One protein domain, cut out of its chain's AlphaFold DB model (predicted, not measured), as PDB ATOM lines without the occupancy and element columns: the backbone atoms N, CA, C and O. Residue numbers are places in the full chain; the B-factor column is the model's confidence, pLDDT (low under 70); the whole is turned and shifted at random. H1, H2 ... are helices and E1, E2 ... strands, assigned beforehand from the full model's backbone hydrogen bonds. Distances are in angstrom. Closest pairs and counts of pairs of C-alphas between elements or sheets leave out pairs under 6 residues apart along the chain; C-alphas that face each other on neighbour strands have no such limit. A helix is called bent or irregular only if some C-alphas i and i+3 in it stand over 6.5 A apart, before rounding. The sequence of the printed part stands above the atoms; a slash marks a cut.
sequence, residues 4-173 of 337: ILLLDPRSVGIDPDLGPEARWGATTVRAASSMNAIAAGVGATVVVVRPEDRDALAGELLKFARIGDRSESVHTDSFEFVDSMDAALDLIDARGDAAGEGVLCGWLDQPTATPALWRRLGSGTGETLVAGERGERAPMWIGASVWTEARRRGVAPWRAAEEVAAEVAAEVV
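Overview. This is residues 4 to 173 of the 337 residues of the protein "DUF501 domain-containing protein" of Actinobacteria bacterium (UniProt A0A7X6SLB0). A small twisted sheet of five strands makes the core, with helices over both faces: H2 and H5 over one, H4 and H7 over the other. H3 packs on H2 at one end of the domain and H6 packs on H7 at the opposite end, while residues 19 to 24 stick out. The printed part has 170 residues, with seven named helices and five named strands in the order E1 H1 H2 E2 H3 E3 H4 E4 H5 E5 H6 H7. The sheet, order E3 E2 E1 E4 E5, is mixed, and the class is mixed, helices and strands. The whole is compact, with a radius of gyration of the C-alphas of 15.2 A and spans of 42 by 34 by 27 A.

Along the chain. Find C-alpha 4 at (-30.010, 20.269, -50.130), where E1, residues 4 to 7, begins. The other strands are E2, 45 to 48; E3, 79 to 82; E4, 103 to 107, 13.2 A long; and E5, 140 to 142. The helices are H1, 9 to 12; H2, 26 to 39, 20.4 A; H3, 51 to 67, 25.9 A; H4, 85 to 95, 15.6 A; H5, 115 to 122; H6, 144 to 153, 14.3 A; and H7, 157 to 163, ending at C-alpha 163, (-32.392, 4.029, -37.750). H3 is irregular, with C-alphas 52 and 55 7.3 A apart, and H7 only just, with C-alphas 158 and 161 7.0 A apart.

Arrangement. Look for parallel pairing at N 5 and O 104 of E1 and E4, 2.8 A; N 46 and O 4 of E2 and E1, 2.8 A; and N 82 and O 47 of E3 and E2, 2.9 A. E5 is antiparallel to E4, with N 140 and O 105 at 2.7 A. E1, H1 H2, E2 and E2, H3, E3 are strand-helix-strand units, parallel neighbour strands joined through helices; E3, H4, E4 is a split one, with E2 and E1 between its strands; the three crossovers are right-handed. H2 lies over E2 and E1 at a height over the sheet of 8.8 A; H4, on the opposite face, lies over E2 at 9.2 A. H2 touches H3, closest C-alphas Ala 31 and Leu 61, 5.0 A, at a steep tilt of 54 degrees. H6 touches H7, closest C-alphas Ala 150 and Ala 160, 5.8 A, about perpendicular at 85 degrees. H1, H3 and H6 only graze the sheet. Every O i to N i+4 pair is within hydrogen-bond range in H2, H4, H5 and H6, against 9 of 13 in H3 and 1 of 3 in H7, where 2 of 4 O i to N i+3 pairs are; H1 is too short for an i+4 pair.

Size, cuts and confidence. The farthest C-alphas, Asp 69 and Glu 167, are 44.6 A apart. The printed part has no cut; its long links are H1 to H2, H3 to E3 and H5 to E5. Mean pLDDT of the printed part is 71.5, and 67 residues are under 70, among them 15 to 29, 63 to 78 and 124 to 138.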
ATOM      1  N   ILE A   4     -30.602  19.953 -51.424       87.19
ATOM      2  CA  ILE A   4     -30.010  20.269 -50.130       87.19
ATOM      3  C   ILE A   4     -31.132  20.591 -49.145       87.19
ATOM      4  O   ILE A   4     -31.929  21.499 -49.370       87.19
ATOM      5  N   LEU A   5     -31.155  19.885 -48.021       87.88
ATOM      6  CA  LEU A   5     -32.037  20.135 -46.892       87.88
ATOM      7  C   LEU A   5     -31.217  20.683 -45.719       87.88
ATOM      8  O   LEU A   5     -30.399  19.966 -45.141       87.88
ATOM      9  N   LEU A   6     -31.438  21.945 -45.355       87.88
ATOM     10  CA  LEU A   6     -30.806  22.588 -44.206       87.88
ATOM     11  C   LEU A   6     -31.775  22.668 -43.033       87.88
ATOM     12  O   LEU A   6     -32.884  23.178 -43.176       87.88
ATOM     13  N   LEU A   7     -31.350  22.194 -41.867       85.75
ATOM     14  CA  LEU A   7     -32.203  22.073 -40.687       85.75
ATOM     15  C   LEU A   7     -31.754  23.014 -39.573       85.75
ATOM     16  O   LEU A   7     -30.603  22.963 -39.142       85.75
ATOM     17  N   ASP A   8     -32.668  23.831 -39.053       82.94
ATOM     18  CA  ASP A   8     -32.532  24.377 -37.706       82.94
ATOM     19  C   ASP A   8     -32.742  23.231 -36.699       82.94
ATOM     20  O   ASP A   8     -33.842  22.668 -36.645       82.94
ATOM     21  N   PRO A   9     -31.740  22.891 -35.870       76.62
ATOM     22  CA  PRO A   9     -31.888  21.886 -34.816       76.62
ATOM     23  C   PRO A   9     -33.121  22.125 -33.938       76.62
ATOM     24  O   PRO A   9     -33.873  21.195 -33.629       76.62
ATOM     25  N   ARG A  10     -33.405  23.396 -33.631       77.06
ATOM     26  CA  ARG A  10     -34.532  23.793 -32.784       77.06
ATOM     27  C   ARG A  10     -35.877  23.491 -33.437       77.06
ATOM     28  O   ARG A  10     -36.854  23.260 -32.721       77.06
ATOM     29  N   SER A  11     -35.960  23.483 -34.766       78.75
ATOM     30  CA  SER A  11     -37.184  23.134 -35.502       78.75
ATOM     31  C   SER A  11     -37.521  21.646 -35.424       78.75
ATOM     32  O   SER A  11     -38.660  21.266 -35.670       78.75
ATOM     33  N   VAL A  12     -36.560  20.800 -35.050       76.06
ATOM     34  CA  VAL A  12     -36.742  19.342 -34.953       76.06
ATOM     35  C   VAL A  12     -36.573  18.812 -33.527       76.06
ATOM     36  O   VAL A  12     -36.335  17.623 -33.315       76.06
ATOM     37  N   GLY A  13     -36.711  19.697 -32.536       73.12
ATOM     38  CA  GLY A  13     -36.659  19.337 -31.117       73.12
ATOM     39  C   GLY A  13     -35.276  18.902 -30.637       73.12
ATOM     40  O   GLY A  13     -35.168  18.284 -29.579       73.12
ATOM     41  N   ILE A  14     -34.231  19.202 -31.406       72.69
ATOM     42  CA  ILE A  14     -32.856  19.117 -30.934       72.69
ATOM     43  C   ILE A  14     -32.561  20.463 -30.296       72.69
ATOM     44  O   ILE A  14     -32.702  21.498 -30.942       72.69
ATOM     45  N   ASP A  15     -32.197  20.445 -29.021       64.06
ATOM     46  CA  ASP A  15     -31.589  21.607 -28.395       64.06
ATOM     47  C   ASP A  15     -30.131  21.610 -28.845       64.06
ATOM     48  O   ASP A  15     -29.376  20.713 -28.446       64.06
ATOM     49  N   PRO A  16     -29.748  22.477 -29.794       59.47
ATOM     50  CA  PRO A  16     -28.370  22.494 -30.211       59.47
ATOM     51  C   PRO A  16     -27.552  22.993 -29.028       59.47
ATOM     52  O   PRO A  16     -27.854  24.042 -28.459       59.47
ATOM     53  N   ASP A  17     -26.491  22.270 -28.677       52.06
ATOM     54  CA  ASP A  17     -25.455  22.803 -27.794       52.06
ATOM     55  C   ASP A  17     -24.627  23.822 -28.591       52.06
ATOM     56  O   ASP A  17     -23.452  23.641 -28.912       52.06
ATOM     57  N   LEU A  18     -25.307  24.897 -28.998       50.03
ATOM     58  CA  LEU A  18     -24.693  26.129 -29.430       50.03
ATOM     59  C   LEU A  18     -24.017  26.662 -28.179       50.03
ATOM     60  O   LEU A  18     -24.633  27.404 -27.407       50.03
ATOM     61  N   GLY A  19     -22.761  26.276 -27.954       47.19
ATOM     62  CA  GLY A  19     -21.935  26.930 -26.948       47.19
ATOM     63  C   GLY A  19     -22.197  28.444 -26.987       47.19
ATOM     64  O   GLY A  19     -22.404  29.026 -28.052       47.19
ATOM     65  N   PRO A  20     -22.231  29.088 -25.819       37.56
ATOM     66  CA  PRO A  20     -23.289  30.015 -25.417       37.56
ATOM     67  C   PRO A  20     -23.884  30.851 -26.563       37.56
ATOM     68  O   PRO A  20     -23.213  31.728 -27.117       37.56
ATOM     69  N   GLU A  21     -25.191  30.678 -26.794       36.91
ATOM     70  CA  GLU A  21     -26.066  31.511 -27.645       36.91
ATOM     71  C   GLU A  21     -25.880  33.036 -27.447       36.91
ATOM     72  O   GLU A  21     -26.241  33.843 -28.303       36.91
ATOM     73  N   ALA A  22     -25.265  33.438 -26.332       37.81
ATOM     74  CA  ALA A  22     -25.025  34.808 -25.903       37.81
ATOM     75  C   ALA A  22     -23.965  35.605 -26.697       37.81
ATOM     76  O   ALA A  22     -23.778  36.777 -26.377       37.81
ATOM     77  N   ARG A  23     -23.235  35.021 -27.667       38.03
ATOM     78  CA  ARG A  23     -22.034  35.688 -28.234       38.03
ATOM     79  C   ARG A  23     -22.088  36.123 -29.703       38.03
ATOM     80  O   ARG A  23     -21.547  37.174 -30.009       38.03
ATOM     81  N   TRP A  24     -22.761  35.398 -30.597       44.75
ATOM     82  CA  TRP A  24     -22.666  35.656 -32.054       44.75
ATOM     83  C   TRP A  24     -24.005  35.906 -32.760       44.75
ATOM     84  O   TRP A  24     -24.028  36.221 -33.952       44.75
ATOM     85  N   GLY A  25     -25.113  35.745 -32.030       54.91
ATOM     86  CA  GLY A  25     -26.453  35.600 -32.592       54.91
ATOM     87  C   GLY A  25     -26.545  34.321 -33.428       54.91
ATOM     88  O   GLY A  25     -25.893  34.199 -34.463       54.91
ATOM     89  N   ALA A  26     -27.368  33.360 -33.002       62.75
ATOM     90  CA  ALA A  26     -27.556  32.085 -33.705       62.75
ATOM     91  C   ALA A  26     -27.796  32.271 -35.221       62.75
ATOM     92  O   ALA A  26     -27.320  31.489 -36.037       62.75
ATOM     93  N   THR A  27     -28.450  33.365 -35.607       69.25
ATOM     94  CA  THR A  27     -28.732  33.781 -36.983       69.25
ATOM     95  C   THR A  27     -27.499  33.907 -37.886       69.25
ATOM     96  O   THR A  27     -27.531  33.425 -39.015       69.25
ATOM     97  N   THR A  28     -26.403  34.503 -37.411       64.38
ATOM     98  CA  THR A  28     -25.198  34.739 -38.231       64.38
ATOM     99  C   THR A  28     -24.518  33.424 -38.599       64.38
ATOM    100  O   THR A  28     -24.088  33.220 -39.734       64.38
ATOM    101  N   VAL A  29     -24.445  32.508 -37.629       66.44
ATOM    102  CA  VAL A  29     -23.896  31.161 -37.819       66.44
ATOM    103  C   VAL A  29     -24.720  30.403 -38.861       66.44
ATOM    104  O   VAL A  29     -24.167  29.871 -39.819       66.44
ATOM    105  N   ARG A  30     -26.048  30.458 -38.730       76.19
ATOM    106  CA  ARG A  30     -27.004  29.845 -39.663       76.19
ATOM    107  C   ARG A  30     -26.897  30.392 -41.078       76.19
ATOM    108  O   ARG A  30     -26.973  29.628 -42.044       76.19
ATOM    109  N   ALA A  31     -26.675  31.695 -41.208       74.12
ATOM    110  CA  ALA A  31     -26.499  32.326 -42.503       74.12
ATOM    111  C   ALA A  31     -25.234  31.826 -43.213       74.12
ATOM    112  O   ALA A  31     -25.301  31.426 -44.374       74.12
ATOM    113  N   ALA A  32     -24.105  31.761 -42.504       70.25
ATOM    114  CA  ALA A  32     -22.853  31.250 -43.058       70.25
ATOM    115  C   ALA A  32     -22.987  29.797 -43.554       70.25
ATOM    116  O   ALA A  32     -22.607  29.493 -44.686       70.25
ATOM    117  N   SER A  33     -23.605  28.920 -42.753       74.44
ATOM    118  CA  SER A  33     -23.868  27.519 -43.124       74.44
ATOM    119  C   SER A  33     -24.674  27.415 -44.421       74.44
ATOM    120  O   SER A  33     -24.319  26.660 -45.328       74.44
ATOM    121  N   SER A  34     -25.732  28.223 -44.552       79.31
ATOM    122  CA  SER A  34     -26.593  28.179 -45.740       79.31
ATOM    123  C   SER A  34     -25.906  28.740 -46.984       79.31
ATOM    124  O   SER A  34     -26.106  28.241 -48.090       79.31
ATOM    125  N   MET A  35     -25.054  29.751 -46.819       76.88
ATOM    126  CA  MET A  35     -24.281  30.314 -47.924       76.88
ATOM    127  C   MET A  35     -23.234  29.342 -48.449       76.88
ATOM    128  O   MET A  35     -23.029  29.275 -49.660       76.88
ATOM    129  N   ASN A  36     -22.617  28.548 -47.571       75.25
ATOM    130  CA  ASN A  36     -21.705  27.489 -47.989       75.25
ATOM    131  C   ASN A  36     -22.418  26.389 -48.783       75.25
ATOM    132  O   ASN A  36     -21.863  25.885 -49.760       75.25
ATOM    133  N   ALA A  37     -23.647  26.046 -48.396       78.56
ATOM    134  CA  ALA A  37     -24.472  25.096 -49.129       78.56
ATOM    135  C   ALA A  37     -24.811  25.612 -50.539       78.56
ATOM    136  O   ALA A  37     -24.560  24.924 -51.527       78.56
ATOM    137  N   ILE A  38     -25.265  26.865 -50.661       77.06
ATOM    138  CA  ILE A  38     -25.513  27.495 -51.969       77.06
ATOM    139  C   ILE A  38     -24.243  27.574 -52.815       77.06
ATOM    140  O   ILE A  38     -24.272  27.304 -54.014       77.06
ATOM    141  N   ALA A  39     -23.115  27.931 -52.200       72.38
ATOM    142  CA  ALA A  39     -21.825  28.025 -52.874       72.38
ATOM    143  C   ALA A  39     -21.395  26.725 -53.555       72.38
ATOM    144  O   ALA A  39     -20.572  26.758 -54.467       72.38
ATOM    145  N   ALA A  40     -21.917  25.590 -53.094       73.88
ATOM    146  CA  ALA A  40     -21.642  24.301 -53.690       73.88
ATOM    147  C   ALA A  40     -22.287  24.151 -55.076       73.88
ATOM    148  O   ALA A  40     -21.802  23.361 -55.883       73.88
ATOM    149  N   GLY A  41     -23.367  24.889 -55.364       74.75
ATOM    150  CA  GLY A  41     -24.137  24.746 -56.602       74.75
ATOM    151  C   GLY A  41     -24.803  23.374 -56.740       74.75
ATOM    152  O   GLY A  41     -25.049  22.912 -57.852       74.75
ATOM    153  N   VAL A  42     -25.044  22.689 -55.620       74.00
ATOM    154  CA  VAL A  42     -25.576  21.324 -55.577       74.00
ATOM    155  C   VAL A  42     -27.103  21.401 -55.463       74.00
ATOM    156  O   VAL A  42     -27.651  21.389 -54.373       74.00
ATOM    157  N   GLY A  43     -27.788  21.532 -56.602       79.06
ATOM    158  CA  GLY A  43     -29.255  21.496 -56.683       79.06
ATOM    159  C   GLY A  43     -29.988  22.599 -55.905       79.06
ATOM    160  O   GLY A  43     -29.461  23.691 -55.698       79.06
ATOM    161  N   ALA A  44     -31.248  22.337 -55.549       84.38
ATOM    162  CA  ALA A  44     -32.102  23.285 -54.829       84.38
ATOM    163  C   ALA A  44     -31.866  23.232 -53.312       84.38
ATOM    164  O   ALA A  44     -31.634  22.154 -52.775       84.38
ATOM    165  N   THR A  45     -32.003  24.368 -52.619       87.19
ATOM    166  CA  THR A  45     -31.821  24.457 -51.159       87.19
ATOM    167  C   THR A  45     -33.151  24.718 -50.452       87.19
ATOM    168  O   THR A  45     -33.758  25.778 -50.614       87.19
ATOM    169  N   VAL A  46     -33.577  23.766 -49.624       89.31
ATOM    170  CA  VAL A  46     -34.732  23.869 -48.722       89.31
ATOM    171  C   VAL A  46     -34.224  24.127 -47.308       89.31
ATOM    172  O   VAL A  46     -33.332  23.426 -46.830       89.31
ATOM    173  N   VAL A  47     -34.780  25.126 -46.628       90.56
ATOM    174  CA  VAL A  47     -34.353  25.545 -45.288       90.56
ATOM    175  C   VAL A  47     -35.509  25.394 -44.308       90.56
ATOM    176  O   VAL A  47     -36.492  26.128 -44.378       90.56
ATOM    177  N   VAL A  48     -35.377  24.465 -43.364       90.38
ATOM    178  CA  VAL A  48     -36.347  24.253 -42.287       90.38
ATOM    179  C   VAL A  48     -35.951  25.119 -41.102       90.38
ATOM    180  O   VAL A  48     -34.969  24.839 -40.415       90.38
ATOM    181  N   VAL A  49     -36.709  26.179 -40.852       89.38
ATOM    182  CA  VAL A  49     -36.415  27.167 -39.810       89.38
ATOM    183  C   VAL A  49     -37.710  27.614 -39.150       89.38
ATOM    184  O   VAL A  49     -38.752  27.672 -39.799       89.38
ATOM    185  N   ARG A  50     -37.665  27.927 -37.854       85.88
ATOM    186  CA  ARG A  50     -38.855  28.411 -37.157       85.88
ATOM    187  C   ARG A  50     -39.335  29.745 -37.753       85.88
ATOM    188  O   ARG A  50     -38.491  30.572 -38.118       85.88
ATOM    189  N   PRO A  51     -40.656  29.990 -37.834       87.31
ATOM    190  CA  PRO A  51     -41.202  31.212 -38.423       87.31
ATOM    191  C   PRO A  51     -40.606  32.504 -37.852       87.31
ATOM    192  O   PRO A  51     -40.328  33.434 -38.602       87.31
ATOM    193  N   GLU A  52     -40.363  32.550 -36.541       84.12
ATOM    194  CA  GLU A  52     -39.824  33.714 -35.836       84.12
ATOM    195  C   GLU A  52     -38.366  34.055 -36.194       84.12
ATOM    196  O   GLU A  52     -37.959  35.209 -36.068       84.12
ATOM    197  N   ASP A  53     -37.582  33.083 -36.668       82.81
ATOM    198  CA  ASP A  53     -36.167  33.271 -37.015       82.81
ATOM    199  C   ASP A  53     -35.959  33.586 -38.509       82.81
ATOM    200  O   ASP A  53     -34.862  33.983 -38.918       82.81
ATOM    201  N   ARG A  54     -36.999  33.399 -39.334       86.31
ATOM    202  CA  ARG A  54     -36.920  33.442 -40.802       86.31
ATOM    203  C   ARG A  54     -36.401  34.777 -41.329       86.31
ATOM    204  O   ARG A  54     -35.452  34.791 -42.110       86.31
ATOM    205  N   ASP A  55     -36.999  35.887 -40.906       83.50
ATOM    206  CA  ASP A  55     -36.663  37.214 -41.439       83.50
ATOM    207  C   ASP A  55     -35.246  37.642 -41.043       83.50
ATOM    208  O   ASP A  55     -34.504  38.209 -41.849       83.50
ATOM    209  N   ALA A  56     -34.842  37.316 -39.812       79.94
ATOM    210  CA  ALA A  56     -33.491  37.570 -39.333       79.94
ATOM    211  C   ALA A  56     -32.465  36.774 -40.155       79.94
ATOM    212  O   ALA A  56     -31.456  37.333 -40.593       79.94
ATOM    213  N   LEU A  57     -32.739  35.487 -40.406       82.44
ATOM    214  CA  LEU A  57     -31.880  34.629 -41.219       82.44
ATOM    215  C   LEU A  57     -31.799  35.131 -42.663       82.44
ATOM    216  O   LEU A  57     -30.698  35.297 -43.182       82.44
ATOM    217  N   ALA A  58     -32.930  35.452 -43.292       82.62
ATOM    218  CA  ALA A  58     -32.969  36.007 -44.643       82.62
ATOM    219  C   ALA A  58     -32.158  37.312 -44.757       82.62
ATOM    220  O   ALA A  58     -31.394  37.496 -45.707       82.62
ATOM    221  N   GLY A  59     -32.266  38.196 -43.760       77.75
ATOM    222  CA  GLY A  59     -31.490  39.433 -43.694       77.75
ATOM    223  C   GLY A  59     -29.978  39.198 -43.625       77.75
ATOM    224  O   GLY A  59     -29.227  39.875 -44.330       77.75
ATOM    225  N   GLU A  60     -29.521  38.237 -42.817       75.94
ATOM    226  CA  GLU A  60     -28.104  37.853 -42.742       75.94
ATOM    227  C   GLU A  60     -27.614  37.182 -44.035       75.94
ATOM    228  O   GLU A  60     -26.540  37.517 -44.531       75.94
ATOM    229  N   LEU A  61     -28.417  36.312 -44.654       77.12
ATOM    230  CA  LEU A  61     -28.071  35.677 -45.933       77.12
ATOM    231  C   LEU A  61     -27.820  36.706 -47.036       77.12
ATOM    232  O   LEU A  61     -26.828  36.617 -47.757       77.12
ATOM    233  N   LEU A  62     -28.655  37.743 -47.115       73.19
ATOM    234  CA  LEU A  62     -28.444  38.851 -48.047       73.19
ATOM    235  C   LEU A  62     -27.166  39.648 -47.752       73.19
ATOM    236  O   LEU A  62     -26.599  40.231 -48.675       73.19
ATOM    237  N   LYS A  63     -26.701  39.710 -46.494       68.25
ATOM    238  CA  LYS A  63     -25.403  40.325 -46.165       68.25
ATOM    239  C   LYS A  63     -24.265  39.499 -46.746       68.25
ATOM    240  O   LYS A  63     -23.439  40.062 -47.455       68.25
ATOM    241  N   PHE A  64     -24.273  38.187 -46.529       66.81
ATOM    242  CA  PHE A  64     -23.256  37.286 -47.069       66.81
ATOM    243  C   PHE A  64     -23.281  37.181 -48.601       66.81
ATOM    244  O   PHE A  64     -22.223  37.125 -49.222       66.81
ATOM    245  N   ALA A  65     -24.455  37.202 -49.239       65.94
ATOM    246  CA  ALA A  65     -24.567  37.165 -50.701       65.94
ATOM    247  C   ALA A  65     -23.837  38.335 -51.384       65.94
ATOM    248  O   ALA A  65     -23.276  38.167 -52.470       65.94
ATOM    249  N   ARG A  66     -23.779  39.503 -50.727       64.56
ATOM    250  CA  ARG A  66     -23.003  40.652 -51.215       64.56
ATOM    251  C   ARG A  66     -21.501  40.373 -51.208       64.56
ATOM    252  O   ARG A  66     -20.839  40.733 -52.172       64.56
ATOM    253  N   ILE A  67     -20.990  39.694 -50.177       57.19
ATOM    254  CA  ILE A  67     -19.556  39.417 -49.954       57.19
ATOM    255  C   ILE A  67     -18.929  38.598 -51.099       57.19
ATOM    256  O   ILE A  67     -17.779  38.817 -51.479       57.19
ATOM    257  N   GLY A  68     -19.696  37.677 -51.687       53.69
ATOM    258  CA  GLY A  68     -19.223  36.772 -52.738       53.69
ATOM    259  C   GLY A  68     -19.381  37.265 -54.181       53.69
ATOM    260  O   GLY A  68     -19.130  36.470 -55.083       53.69
ATOM    261  N   ASP A  69     -19.836  38.505 -54.421       54.75
ATOM    262  CA  ASP A  69     -20.298  38.969 -55.751       54.75
ATOM    263  C   ASP A  69     -21.404  38.059 -56.331       54.75
ATOM    264  O   ASP A  69     -21.487  37.777 -57.524       54.75
ATOM    265  N   ARG A  70     -22.253  37.529 -55.440       56.78
ATOM    266  CA  ARG A  70     -23.364  36.627 -55.775       56.78
ATOM    267  C   ARG A  70     -24.720  37.294 -55.626       56.78
ATOM    268  O   ARG A  70     -25.739  36.618 -55.634       56.78
ATOM    269  N   SER A  71     -24.757  38.614 -55.493       55.72
ATOM    270  CA  SER A  71     -26.002  39.376 -55.362       55.72
ATOM    271  C   SER A  71     -26.938  39.215 -56.565       55.72
ATOM    272  O   SER A  71     -28.141  39.390 -56.401       55.72
ATOM    273  N   GLU A  72     -26.408  38.864 -57.743       49.75
ATOM    274  CA  GLU A  72     -27.193  38.553 -58.949       49.75
ATOM    275  C   GLU A  72     -27.648  37.082 -59.038       49.75
ATOM    276  O   GLU A  72     -28.521  36.768 -59.840       49.75
ATOM    277  N   SER A  73     -27.063  36.169 -58.251       52.47
ATOM    278  CA  SER A  73     -27.332  34.718 -58.313       52.47
ATOM    279  C   SER A  73     -27.936  34.133 -57.034       52.47
ATOM    280  O   SER A  73     -28.486  33.033 -57.061       52.47
ATOM    281  N   VAL A  74     -27.861  34.865 -55.921       58.00
ATOM    282  CA  VAL A  74     -28.406  34.496 -54.615       58.00
ATOM    283  C   VAL A  74     -29.370  35.586 -54.162       58.00
ATOM    284  O   VAL A  74     -28.975  36.661 -53.708       58.00
ATOM    285  N   HIS A  75     -30.653  35.275 -54.277       63.41
ATOM    286  CA  HIS A  75     -31.769  36.068 -53.783       63.41
ATOM    287  C   HIS A  75     -32.408  35.355 -52.587       63.41
ATOM    288  O   HIS A  75     -32.132  34.185 -52.329       63.41
ATOM    289  N   THR A  76     -33.288  36.025 -51.841       59.22
ATOM    290  CA  THR A  76     -34.095  35.348 -50.805       59.22
ATOM    291  C   THR A  76     -34.863  34.157 -51.370       59.22
ATOM    292  O   THR A  76     -35.037  33.160 -50.682       59.22
ATOM    293  N   ASP A  77     -35.238  34.249 -52.643       64.94
ATOM    294  CA  ASP A  77     -35.980  33.233 -53.384       64.94
ATOM    295  C   ASP A  77     -35.077  32.066 -53.830       64.94
ATOM    296  O   ASP A  77     -35.565  31.044 -54.302       64.94
ATOM    297  N   SER A  78     -33.754  32.183 -53.655       69.00
ATOM    298  CA  SER A  78     -32.805  31.068 -53.801       69.00
ATOM    299  C   SER A  78     -32.905  30.057 -52.653       69.00
ATOM    300  O   SER A  78     -32.275  29.000 -52.718       69.00
ATOM    301  N   PHE A  79     -33.674  30.376 -51.610       76.12
ATOM    302  CA  PHE A  79     -33.958  29.504 -50.483       76.12
ATOM    303  C   PHE A  79     -35.460  29.270 -50.378       76.12
ATOM    304  O   PHE A  79     -36.245  30.218 -50.311       76.12
ATOM    305  N   GLU A  80     -35.863  28.010 -50.260       87.50
ATOM    306  CA  GLU A  80     -37.237  27.696 -49.884       87.50
ATOM    307  C   GLU A  80     -37.332  27.463 -48.385       87.50
ATOM    308  O   GLU A  80     -37.007  26.394 -47.870       87.50
ATOM    309  N   PHE A  81     -37.745  28.515 -47.681       89.88
ATOM    310  CA  PHE A  81     -37.982  28.468 -46.245       89.88
ATOM    311  C   PHE A  81     -39.314  27.793 -45.939       89.88
ATOM    312  O   PHE A  81     -40.366  28.245 -46.398       89.88
ATOM    313  N   VAL A  82     -39.261  26.778 -45.087       91.19
ATOM    314  CA  VAL A  82     -40.422  26.060 -44.559       91.19
ATOM    315  C   VAL A  82     -40.346  26.005 -43.035       91.19
ATOM    316  O   VAL A  82     -39.262  26.053 -42.451       91.19
ATOM    317  N   ASP A  83     -41.502  25.931 -42.383       88.31
ATOM    318  CA  ASP A  83     -41.634  26.008 -40.922       88.31
ATOM    319  C   ASP A  83     -41.623  24.643 -40.218       88.31
ATOM    320  O   ASP A  83     -41.584  24.567 -38.989       88.31
ATOM    321  N   SER A  84     -41.654  23.560 -40.992       86.56
ATOM    322  CA  SER A  84     -41.807  22.201 -40.494       86.56
ATOM    323  C   SER A  84     -41.127  21.189 -41.410       86.56
ATOM    324  O   SER A  84     -40.886  21.437 -42.594       86.56
ATOM    325  N   MET A  85     -40.818  20.021 -40.844       84.25
ATOM    326  CA  MET A  85     -40.268  18.906 -41.611       84.25
ATOM    327  C   MET A  85     -41.264  18.392 -42.651       84.25
ATOM    328  O   MET A  85     -40.869  18.129 -43.779       84.25
ATOM    329  N   ASP A  86     -42.545  18.293 -42.295       85.19
ATOM    330  CA  ASP A  86     -43.579  17.790 -43.204       85.19
ATOM    331  C   ASP A  86     -43.694  18.674 -44.453       85.19
ATOM    332  O   ASP A  86     -43.655  18.165 -45.570       85.19
ATOM    333  N   ALA A  87     -43.686  20.002 -44.285       88.19
ATOM    334  CA  ALA A  87     -43.662  20.934 -45.411       88.19
ATOM    335  C   ALA A  87     -42.396  20.787 -46.278       88.19
ATOM    336  O   ALA A  87     -42.462  20.923 -47.501       88.19
ATOM    337  N   ALA A  88     -41.243  20.488 -45.669       87.94
ATOM    338  CA  ALA A  88     -40.006  20.221 -46.402       87.94
ATOM    339  C   ALA A  88     -40.111  18.945 -47.248       87.94
ATOM    340  O   ALA A  88     -39.683  18.930 -48.402       87.94
ATOM    341  N   LEU A  89     -40.687  17.882 -46.679       83.31
ATOM    342  CA  LEU A  89     -40.880  16.599 -47.351       83.31
ATOM    343  C   LEU A  89     -41.866  16.721 -48.515       83.31
ATOM    344  O   LEU A  89     -41.540  16.287 -49.618       83.31
ATOM    345  N   ASP A  90     -43.008  17.374 -48.300       85.06
ATOM    346  CA  ASP A  90     -44.004  17.627 -49.347       85.06
ATOM    347  C   ASP A  90     -43.396  18.403 -50.524       85.06
ATOM    348  O   ASP A  90     -43.658  18.100 -51.691       85.06
ATOM    349  N   LEU A  91     -42.537  19.383 -50.230       85.56
ATOM    350  CA  LEU A  91     -41.843  20.165 -51.245       85.56
ATOM    351  C   LEU A  91     -40.824  19.330 -52.033       85.56
ATOM    352  O   LEU A  91     -40.771  19.416 -53.261       85.56
ATOM    353  N   ILE A  92     -40.007  18.537 -51.337       81.44
ATOM    354  CA  ILE A  92     -39.028  17.635 -51.959       81.44
ATOM    355  C   ILE A  92     -39.742  16.628 -52.874       81.44
ATOM    356  O   ILE A  92     -39.279  16.351 -53.982       81.44
ATOM    357  N   ASP A  93     -40.894  16.125 -52.440       77.25
ATOM    358  CA  ASP A  93     -41.706  15.175 -53.193       77.25
ATOM    359  C   ASP A  93     -42.351  15.791 -54.425       77.25
ATOM    360  O   ASP A  93     -42.304  15.198 -55.504       77.25
ATOM    361  N   ALA A  94     -42.925  16.987 -54.284       80.25
ATOM    362  CA  ALA A  94     -43.547  17.706 -55.386       80.25
ATOM    363  C   ALA A  94     -42.558  17.985 -56.529       80.25
ATOM    364  O   ALA A  94     -42.960  18.050 -57.691       80.25
ATOM    365  N   ARG A  95     -41.265  18.120 -56.213       77.12
ATOM    366  CA  ARG A  95     -40.201  18.309 -57.206       77.12
ATOM    367  C   ARG A  95     -39.785  17.021 -57.912       77.12
ATOM    368  O   ARG A  95     -39.252  17.080 -59.012       77.12
ATOM    369  N   GLY A  96     -40.000  15.860 -57.290       68.75
ATOM    370  CA  GLY A  96     -39.512  14.571 -57.793       68.75
ATOM    371  C   GLY A  96     -37.985  14.405 -57.737       68.75
ATOM    372  O   GLY A  96     -37.474  13.370 -58.163       68.75
ATOM    373  N   ASP A  97     -37.261  15.378 -57.181       65.31
ATOM    374  CA  ASP A  97     -35.795  15.449 -57.210       65.31
ATOM    375  C   ASP A  97     -35.130  14.377 -56.321       65.31
ATOM    376  O   ASP A  97     -34.064  13.859 -56.654       65.31
ATOM    377  N   ALA A  98     -35.773  13.976 -55.215       60.03
ATOM    378  CA  ALA A  98     -35.228  12.961 -54.305       60.03
ATOM    379  C   ALA A  98     -35.484  11.511 -54.753       60.03
ATOM    380  O   ALA A  98     -34.857  10.588 -54.233       60.03
ATOM    381  N   ALA A  99     -36.385  11.287 -55.714       57.59
ATOM    382  CA  ALA A  99     -36.780   9.942 -56.135       57.59
ATOM    383  C   ALA A  99     -35.706   9.216 -56.975       57.59
ATOM    384  O   ALA A  99     -35.813   8.008 -57.173       57.59
ATOM    385  N   GLY A 100     -34.682   9.931 -57.467       61.31
ATOM    386  CA  GLY A 100     -33.643   9.372 -58.347       61.31
ATOM    387  C   GLY A 100     -32.208   9.407 -57.815       61.31
ATOM    388  O   GLY A 100     -31.401   8.588 -58.245       61.31
ATOM    389  N   GLU A 101     -31.871  10.324 -56.899       72.38
ATOM    390  CA  GLU A 101     -30.470  10.574 -56.502       72.38
ATOM    391  C   GLU A 101     -30.239  10.571 -54.978       72.38
ATOM    392  O   GLU A 101     -29.154  10.193 -54.542       72.38
ATOM    393  N   GLY A 102     -31.250  10.902 -54.161       79.81
ATOM    394  CA  GLY A 102     -31.114  11.062 -52.706       79.81
ATOM    395  C   GLY A 102     -31.263  12.515 -52.237       79.81
ATOM    396  O   GLY A 102     -31.694  13.383 -52.999       79.81
ATOM    397  N   VAL A 103     -30.932  12.786 -50.972       83.25
ATOM    398  CA  VAL A 103     -31.009  14.127 -50.352       83.25
ATOM    399  C   VAL A 103     -29.711  14.439 -49.614       83.25
ATOM    400  O   VAL A 103     -29.190  13.600 -48.884       83.25
ATOM    401  N   LEU A 104     -29.204  15.665 -49.759       84.25
ATOM    402  CA  LEU A 104     -28.057  16.162 -49.003       84.25
ATOM    403  C   LEU A 104     -28.548  16.960 -47.791       84.25
ATOM    404  O   LEU A 104     -29.019  18.080 -47.921       84.25
ATOM    405  N   CYS A 105     -28.461  16.384 -46.602       83.75
ATOM    406  CA  CYS A 105     -28.913  17.000 -45.361       83.75
ATOM    407  C   CYS A 105     -27.756  17.716 -44.653       83.75
ATOM    408  O   CYS A 105     -26.670  17.164 -44.540       83.75
ATOM    409  N   GLY A 106     -27.975  18.886 -44.068       81.19
ATOM    410  CA  GLY A 106     -27.052  19.431 -43.068       81.19
ATOM    411  C   GLY A 106     -27.740  20.393 -42.121       81.19
ATOM    412  O   GLY A 106     -28.940  20.641 -42.237       81.19
ATOM    413  N   TRP A 107     -26.992  20.901 -41.150       80.75
ATOM    414  CA  TRP A 107     -27.575  21.702 -40.084       80.75
ATOM    415  C   TRP A 107     -27.152  23.159 -40.172       80.75
ATOM    416  O   TRP A 107     -26.041  23.497 -40.576       80.75
ATOM    417  N   LEU A 108     -28.060  24.051 -39.793       76.31
ATOM    418  CA  LEU A 108     -27.799  25.481 -39.840       76.31
ATOM    419  C   LEU A 108     -26.803  25.916 -38.758       76.31
ATOM    420  O   LEU A 108     -26.096  26.900 -38.930       76.31
ATOM    421  N   ASP A 109     -26.662  25.172 -37.672       67.38
ATOM    422  CA  ASP A 109     -25.636  25.414 -36.659       67.38
ATOM    423  C   ASP A 109     -24.224  24.948 -37.063       67.38
ATOM    424  O   ASP A 109     -23.306  24.999 -36.246       67.38
ATOM    425  N   GLN A 110     -24.021  24.556 -38.328       63.19
ATOM    426  CA  GLN A 110     -22.752  24.036 -38.847       63.19
ATOM    427  C   GLN A 110     -22.085  24.992 -39.834       63.19
ATOM    428  O   GLN A 110     -22.057  24.735 -41.042       63.19
ATOM    429  N   PRO A 111     -21.432  26.060 -39.350       52.38
ATOM    430  CA  PRO A 111     -20.747  27.009 -40.227       52.38
ATOM    431  C   PRO A 111     -19.514  26.394 -40.919       52.38
ATOM    432  O   PRO A 111     -18.833  27.060 -41.692       52.38
ATOM    433  N   THR A 112     -19.196  25.135 -40.617       51.81
ATOM    434  CA  THR A 112     -17.909  24.465 -40.850       51.81
ATOM    435  C   THR A 112     -17.868  23.684 -42.155       51.81
ATOM    436  O   THR A 112     -16.789  23.374 -42.664       51.81
ATOM    437  N   ALA A 113     -19.037  23.381 -42.716       63.47
ATOM    438  CA  ALA A 113     -19.160  22.646 -43.955       63.47
ATOM    439  C   ALA A 113     -18.800  23.548 -45.137       63.47
ATOM    440  O   ALA A 113     -19.608  24.370 -45.567       63.47
ATOM    441  N   THR A 114     -17.578  23.412 -45.655       65.62
ATOM    442  CA  THR A 114     -17.103  24.205 -46.795       65.62
ATOM    443  C   THR A 114     -17.882  23.864 -48.071       65.62
ATOM    444  O   THR A 114     -18.339  22.727 -48.229       65.62
ATOM    445  N   PRO A 115     -17.974  24.784 -49.048       69.31
ATOM    446  CA  PRO A 115     -18.612  24.501 -50.340       69.31
ATOM    447  C   PRO A 115     -18.041  23.258 -51.048       69.31
ATOM    448  O   PRO A 115     -18.747  22.543 -51.756       69.31
ATOM    449  N   ALA A 116     -16.749  22.978 -50.852       61.59
ATOM    450  CA  ALA A 116     -16.079  21.796 -51.390       61.59
ATOM    451  C   ALA A 116     -16.617  20.482 -50.795       61.59
ATOM    452  O   ALA A 116     -16.773  19.505 -51.526       61.59
ATOM    453  N   LEU A 117     -16.946  20.459 -49.498       70.19
ATOM    454  CA  LEU A 117     -17.527  19.289 -48.840       70.19
ATOM    455  C   LEU A 117     -18.908  18.957 -49.412       70.19
ATOM    456  O   LEU A 117     -19.140  17.825 -49.830       70.19
ATOM    457  N   TRP A 118     -19.789  19.954 -49.506       77.94
ATOM    458  CA  TRP A 118     -21.114  19.798 -50.115       77.94
ATOM    459  C   TRP A 118     -21.021  19.278 -51.560       77.94
ATOM    460  O   TRP A 118     -21.716  18.327 -51.912       77.94
ATOM    461  N   ARG A 119     -20.104  19.827 -52.379       75.62
ATOM    462  CA  ARG A 119     -19.846  19.352 -53.756       75.62
ATOM    463  C   ARG A 119     -19.383  17.899 -53.804       75.62
ATOM    464  O   ARG A 119     -19.858  17.131 -54.639       75.62
ATOM    465  N   ARG A 120     -18.465  17.508 -52.918       73.38
ATOM    466  CA  ARG A 120     -17.957  16.133 -52.843       73.38
ATOM    467  C   ARG A 120     -19.065  15.146 -52.482       73.38
ATOM    468  O   ARG A 120     -19.142  14.087 -53.093       73.38
ATOM    469  N   LEU A 121     -19.924  15.502 -51.529       75.81
ATOM    470  CA  LEU A 121     -21.055  14.662 -51.129       75.81
ATOM    471  C   LEU A 121     -22.100  14.552 -52.240       75.81
ATOM    472  O   LEU A 121     -22.515  13.448 -52.569       75.81
ATOM    473  N   GLY A 122     -22.452  15.668 -52.883       75.75
ATOM    474  CA  GLY A 122     -23.438  15.684 -53.966       75.75
ATOM    475  C   GLY A 122     -22.992  15.041 -55.284       75.75
ATOM    476  O   GLY A 122     -23.823  14.846 -56.165       75.75
ATOM    477  N   SER A 123     -21.701  14.732 -55.445       72.56
ATOM    478  CA  SER A 123     -21.145  14.067 -56.637       72.56
ATOM    479  C   SER A 123     -20.737  12.608 -56.397       72.56
ATOM    480  O   SER A 123     -20.245  11.952 -57.316       72.56
ATOM    481  N   GLY A 124     -20.936  12.086 -55.181       65.25
ATOM    482  CA  GLY A 124     -20.656  10.691 -54.847       65.25
ATOM    483  C   GLY A 124     -21.580   9.720 -55.590       65.25
ATOM    484  O   GLY A 124     -22.761   9.989 -55.776       65.25
ATOM    485  N   THR A 125     -21.046   8.574 -56.020       55.31
ATOM    486  CA  THR A 125     -21.792   7.555 -56.790       55.31
ATOM    487  C   THR A 125     -22.346   6.409 -55.934       55.31
ATOM    488  O   THR A 125     -22.882   5.449 -56.482       55.31
ATOM    489  N   GLY A 126     -22.182   6.466 -54.609       59.28
ATOM    490  CA  GLY A 126     -22.675   5.467 -53.655       59.28
ATOM    491  C   GLY A 126     -23.671   6.061 -52.661       59.28
ATOM    492  O   GLY A 126     -23.835   7.279 -52.580       59.28
ATOM    493  N   GLU A 127     -24.319   5.205 -51.869       62.50
ATOM    494  CA  GLU A 127     -25.116   5.639 -50.715       62.50
ATOM    495  C   GLU A 127     -24.189   6.076 -49.580       62.50
ATOM    496  O   GLU A 127     -24.040   5.401 -48.568       62.50
ATOM    497  N   THR A 128     -23.496   7.190 -49.789       58.53
ATOM    498  CA  THR A 128     -22.596   7.769 -48.799       58.53
ATOM    499  C   THR A 128     -23.425   8.419 -47.715       58.53
ATOM    500  O   THR A 128     -23.975   9.480 -47.946       58.53
ATOM    501  N   LEU A 129     -23.486   7.834 -46.528       63.34
ATOM    502  CA  LEU A 129     -23.992   8.535 -45.352       63.34
ATOM    503  C   LEU A 129     -22.807   9.032 -44.547       63.34
ATOM    504  O   LEU A 129     -21.938   8.252 -44.167       63.34
ATOM    505  N   VAL A 130     -22.765  10.334 -44.297       61.75
ATOM    506  CA  VAL A 130     -21.814  10.882 -43.334       61.75
ATOM    507  C   VAL A 130     -22.543  10.939 -42.008       61.75
ATOM    508  O   VAL A 130     -23.592  11.562 -41.918       61.75
ATOM    509  N   ALA A 131     -22.021  10.271 -40.995       48.62
ATOM    510  CA  ALA A 131     -22.508  10.397 -39.633       48.62
ATOM    511  C   ALA A 131     -21.470  11.184 -38.834       48.62
ATOM    512  O   ALA A 131     -20.270  10.971 -38.990       48.62
ATOM    513  N   GLY A 132     -21.939  12.109 -38.003       49.12
ATOM    514  CA  GLY A 132     -21.144  12.679 -36.923       49.12
ATOM    515  C   GLY A 132     -21.803  12.321 -35.598       49.12
ATOM    516  O   GLY A 132     -23.036  12.301 -35.511       49.12
ATOM    517  N   GLU A 133     -21.004  11.995 -34.585       40.59
ATOM    518  CA  GLU A 133     -21.522  11.707 -33.250       40.59
ATOM    519  C   GLU A 133     -22.047  12.991 -32.571       40.59
ATOM    520  O   GLU A 133     -21.783  14.114 -33.001       40.59
ATOM    521  N   ARG A 134     -22.892  12.815 -31.547       42.47
ATOM    522  CA  ARG A 134     -23.627  13.870 -30.817       42.47
ATOM    523  C   ARG A 134     -22.858  15.196 -30.679       42.47
ATOM    524  O   ARG A 134     -21.829  15.244 -30.023       42.47
ATOM    525  N   GLY A 135     -23.451  16.270 -31.206       47.25
ATOM    526  CA  GLY A 135     -22.928  17.643 -31.132       47.25
ATOM    527  C   GLY A 135     -22.095  18.078 -32.343       47.25
ATOM    528  O   GLY A 135     -21.902  19.272 -32.531       47.25
ATOM    529  N   GLU A 136     -21.680  17.143 -33.204       52.25
ATOM    530  CA  GLU A 136     -20.670  17.365 -34.250       52.25
ATOM    531  C   GLU A 136     -21.102  16.741 -35.590       52.25
ATOM    532  O   GLU A 136     -20.428  15.886 -36.162       52.25
ATOM    533  N   ARG A 137     -22.283  17.099 -36.106       60.69
ATOM    534  CA  ARG A 137     -22.773  16.480 -37.351       60.69
ATOM    535  C   ARG A 137     -22.060  17.122 -38.557       60.69
ATOM    536  O   ARG A 137     -22.004  18.335 -38.674       60.69
ATOM    537  N   ALA A 138     -21.487  16.347 -39.467       64.00
ATOM    538  CA  ALA A 138     -21.147  16.864 -40.794       64.00
ATOM    539  C   ALA A 138     -22.419  16.863 -41.669       64.00
ATOM    540  O   ALA A 138     -23.386  16.176 -41.320       64.00
ATOM    541  N   PRO A 139     -22.454  17.582 -42.806       75.56
ATOM    542  CA  PRO A 139     -23.484  17.344 -43.805       75.56
ATOM    543  C   PRO A 139     -23.479  15.877 -44.224       75.56
ATOM    544  O   PRO A 139     -22.420  15.275 -44.402       75.56
ATOM    545  N   MET A 140     -24.668  15.323 -44.395       78.31
ATOM    546  CA  MET A 140     -24.930  13.914 -44.625       78.31
ATOM    547  C   MET A 140     -25.603  13.763 -45.978       78.31
ATOM    548  O   MET A 140     -26.678  14.313 -46.208       78.31
ATOM    549  N   TRP A 141     -24.995  13.000 -46.874       80.75
ATOM    550  CA  TRP A 141     -25.702  12.526 -48.052       80.75
ATOM    551  C   TRP A 141     -26.596  11.343 -47.667       80.75
ATOM    552  O   TRP A 141     -26.212  10.516 -46.853       80.75
ATOM    553  N   ILE A 142     -27.822  11.283 -48.175       80.94
ATOM    554  CA  ILE A 142     -28.754  10.183 -47.925       80.94
ATOM    555  C   ILE A 142     -29.112   9.599 -49.279       80.94
ATOM    556  O   ILE A 142     -29.833  10.227 -50.053       80.94
ATOM    557  N   GLY A 143     -28.605   8.397 -49.554       80.19
ATOM    558  CA  GLY A 143     -28.879   7.682 -50.797       80.19
ATOM    559  C   GLY A 143     -30.371   7.409 -50.998       80.19
ATOM    560  O   GLY A 143     -31.137   7.304 -50.038       80.19
ATOM    561  N   ALA A 144     -30.788   7.285 -52.258       79.69
ATOM    562  CA  ALA A 144     -32.194   7.139 -52.622       79.69
ATOM    563  C   ALA A 144     -32.884   5.927 -51.964       79.69
ATOM    564  O   ALA A 144     -34.068   6.021 -51.631       79.69
ATOM    565  N   SER A 145     -32.186   4.804 -51.740       79.38
ATOM    566  CA  SER A 145     -32.817   3.627 -51.131       79.38
ATOM    567  C   SER A 145     -33.003   3.804 -49.620       79.38
ATOM    568  O   SER A 145     -34.098   3.551 -49.111       79.38
ATOM    569  N   VAL A 146     -32.009   4.373 -48.928       80.94
ATOM    570  CA  VAL A 146     -32.117   4.762 -47.509       80.94
ATOM    571  C   VAL A 146     -33.200   5.823 -47.314       80.94
ATOM    572  O   VAL A 146     -34.015   5.712 -46.400       80.94
ATOM    573  N   TRP A 147     -33.253   6.822 -48.197       81.25
ATOM    574  CA  TRP A 147     -34.282   7.859 -48.203       81.25
ATOM    575  C   TRP A 147     -35.686   7.263 -48.336       81.25
ATOM    576  O   TRP A 147     -36.568   7.533 -47.521       81.25
ATOM    577  N   THR A 148     -35.884   6.413 -49.344       81.56
ATOM    578  CA  THR A 148     -37.173   5.769 -49.620       81.56
ATOM    579  C   THR A 148     -37.634   4.922 -48.436       81.56
ATOM    580  O   THR A 148     -38.802   4.975 -48.044       81.56
ATOM    581  N   GLU A 149     -36.717   4.173 -47.825       83.75
ATOM    582  CA  GLU A 149     -37.033   3.323 -46.684       83.75
ATOM    583  C   GLU A 149     -37.320   4.133 -45.413       83.75
ATOM    584  O   GLU A 149     -38.275   3.827 -44.694       83.75
ATOM    585  N   ALA A 150     -36.569   5.211 -45.161       81.56
ATOM    586  CA  ALA A 150     -36.850   6.134 -44.065       81.56
ATOM    587  C   ALA A 150     -38.251   6.736 -44.201       81.56
ATOM    588  O   ALA A 150     -39.046   6.675 -43.262       81.56
ATOM    589  N   ARG A 151     -38.616   7.195 -45.404       81.88
ATOM    590  CA  ARG A 151     -39.963   7.701 -45.690       81.88
ATOM    591  C   ARG A 151     -41.049   6.654 -45.459       81.88
ATOM    592  O   ARG A 151     -42.056   6.963 -44.825       81.88
ATOM    593  N   ARG A 152     -40.842   5.407 -45.900       84.44
ATOM    594  CA  ARG A 152     -41.787   4.298 -45.667       84.44
ATOM    595  C   ARG A 152     -42.043   4.060 -44.175       84.44
ATOM    596  O   ARG A 152     -43.149   3.681 -43.797       84.44
ATOM    597  N   ARG A 153     -41.025   4.260 -43.338       85.44
ATOM    598  CA  ARG A 153     -41.090   4.074 -41.882       85.44
ATOM    599  C   ARG A 153     -41.539   5.325 -41.119       85.44
ATOM    600  O   ARG A 153     -41.729   5.238 -39.910       85.44
ATOM    601  N   GLY A 154     -41.702   6.468 -41.790       83.69
ATOM    602  CA  GLY A 154     -41.927   7.754 -41.124       83.69
ATOM    603  C   GLY A 154     -40.709   8.232 -40.325       83.69
ATOM    604  O   GLY A 154     -40.856   8.965 -39.350       83.69
ATOM    605  N   VAL A 155     -39.510   7.787 -40.707       82.81
ATOM    606  CA  VAL A 155     -38.248   8.194 -40.094       82.81
ATOM    607  C   VAL A 155     -37.803   9.509 -40.713       82.81
ATOM    608  O   VAL A 155     -37.720   9.671 -41.930       82.81
ATOM    609  N   ALA A 156     -37.486  10.447 -39.836       77.94
ATOM    610  CA  ALA A 156     -36.932  11.737 -40.177       77.94
ATOM    611  C   ALA A 156     -35.615  11.627 -40.985       77.94
ATOM    612  O   ALA A 156     -34.745  10.837 -40.607       77.94
ATOM    613  N   PRO A 157     -35.397  12.480 -42.008       75.56
ATOM    614  CA  PRO A 157     -34.176  12.510 -42.823       75.56
ATOM    615  C   PRO A 157     -32.878  12.403 -42.012       75.56
ATOM    616  O   PRO A 157     -32.032  11.551 -42.258       75.56
ATOM    617  N   TRP A 158     -32.740  13.225 -40.973       73.81
ATOM    618  CA  TRP A 158     -31.514  13.323 -40.184       73.81
ATOM    619  C   TRP A 158     -31.287  12.162 -39.206       73.81
ATOM    620  O   TRP A 158     -30.237  12.107 -38.562       73.81
ATOM    621  N   ARG A 159     -32.270  11.265 -39.060       76.31
ATOM    622  CA  ARG A 159     -32.170  10.021 -38.286       76.31
ATOM    623  C   ARG A 159     -31.983   8.791 -39.165       76.31
ATOM    624  O   ARG A 159     -31.685   7.721 -38.647       76.31
ATOM    625  N   ALA A 160     -32.116   8.931 -40.486       75.44
ATOM    626  CA  ALA A 160     -32.027   7.812 -41.417       75.44
ATOM    627  C   ALA A 160     -30.686   7.060 -41.315       75.44
ATOM    628  O   ALA A 160     -30.659   5.835 -41.428       75.44
ATOM    629  N   ALA A 161     -29.591   7.771 -41.019       68.06
ATOM    630  CA  ALA A 161     -28.280   7.170 -40.771       68.06
ATOM    631  C   ALA A 161     -28.263   6.230 -39.547       68.06
ATOM    632  O   ALA A 161     -27.604   5.197 -39.577       68.06
ATOM    633  N   GLU A 162     -28.993   6.568 -38.483       71.56
ATOM    634  CA  GLU A 162     -29.015   5.806 -37.227       71.56
ATOM    635  C   GLU A 162     -30.049   4.665 -37.273       71.56
ATOM    636  O   GLU A 162     -29.786   3.565 -36.795       71.56
ATOM    637  N   GLU A 163     -31.225   4.920 -37.857       76.69
ATOM    638  CA  GLU A 163     -32.392   4.029 -37.750       76.69
ATOM    639  C   GLU A 163     -32.621   3.130 -38.981       76.69
ATOM    640  O   GLU A 163     -33.357   2.148 -38.891       76.69
ATOM    641  N   VAL A 164     -32.036   3.457 -40.142       74.56
ATOM    642  CA  VAL A 164     -32.336   2.773 -41.418       74.56
ATOM    643  C   VAL A 164     -31.076   2.286 -42.133       74.56
ATOM    644  O   VAL A 164     -31.044   1.161 -42.624       74.56
ATOM    645  N   ALA A 165     -30.016   3.090 -42.166       71.31
ATOM    646  CA  ALA A 165     -28.831   2.827 -42.983       71.31
ATOM    647  C   ALA A 165     -28.129   1.487 -42.713       71.31
ATOM    648  O   ALA A 165     -27.696   0.822 -43.655       71.31
ATOM    649  N   ALA A 166     -28.051   1.073 -41.445       68.69
ATOM    650  CA  ALA A 166     -27.419  -0.188 -41.050       68.69
ATOM    651  C   ALA A 166     -28.125  -1.423 -41.642       68.69
ATOM    652  O   ALA A 166     -27.489  -2.448 -41.874       68.69
ATOM    653  N   GLU A 167     -29.430  -1.330 -41.913       71.75
ATOM    654  CA  GLU A 167     -30.224  -2.418 -42.494       71.75
ATOM    655  C   GLU A 167     -30.177  -2.429 -44.027       71.75
ATOM    656  O   GLU A 167     -30.340  -3.482 -44.642       71.75
ATOM    657  N   VAL A 168     -29.928  -1.273 -44.648       69.44
ATOM    658  CA  VAL A 168     -29.935  -1.093 -46.111       69.44
ATOM    659  C   VAL A 168     -28.556  -1.387 -46.740       69.44
ATOM    660  O   VAL A 168     -28.357  -1.204 -47.933       69.44
ATOM    661  N   ALA A 169     -27.605  -1.933 -45.967       63.78
ATOM    662  CA  ALA A 169     -26.225  -2.199 -46.398       63.78
ATOM    663  C   ALA A 169     -25.516  -0.955 -46.977       63.78
ATOM    664  O   ALA A 169     -24.721  -1.062 -47.912       63.78
ATOM    665  N   ALA A 170     -25.806   0.224 -46.418       64.69
ATOM    666  CA  ALA A 170     -25.198   1.478 -46.846       64.69
ATOM    667  C   ALA A 170     -23.747   1.610 -46.348       64.69
ATOM    668  O   ALA A 170     -23.400   1.165 -45.251       64.69
ATOM    669  N   GLU A 171     -22.895   2.260 -47.142       57.81
ATOM    670  CA  GLU A 171     -21.508   2.548 -46.776       57.81
ATOM    671  C   GLU A 171     -21.452   3.897 -46.039       57.81
ATOM    672  O   GLU A 171     -21.553   4.972 -46.636       57.81
ATOM    673  N   VAL A 172     -21.328   3.849 -44.710       57.19
ATOM    674  CA  VAL A 172     -21.134   5.048 -43.885       57.19
ATOM    675  C   VAL A 172     -19.670   5.468 -43.989       57.19
ATOM    676  O   VAL A 172     -18.780   4.739 -43.554       57.19
ATOM    677  N   VAL A 173     -19.412   6.646 -44.560       55.31
ATOM    678  CA  VAL A 173     -18.059   7.209 -44.642       55.31
ATOM    679  C   VAL A 173     -17.894   8.216 -43.513       55.31
ATOM    680  O   VAL A 173     -18.386   9.342 -43.585       55.31
TER     681      VAL A 173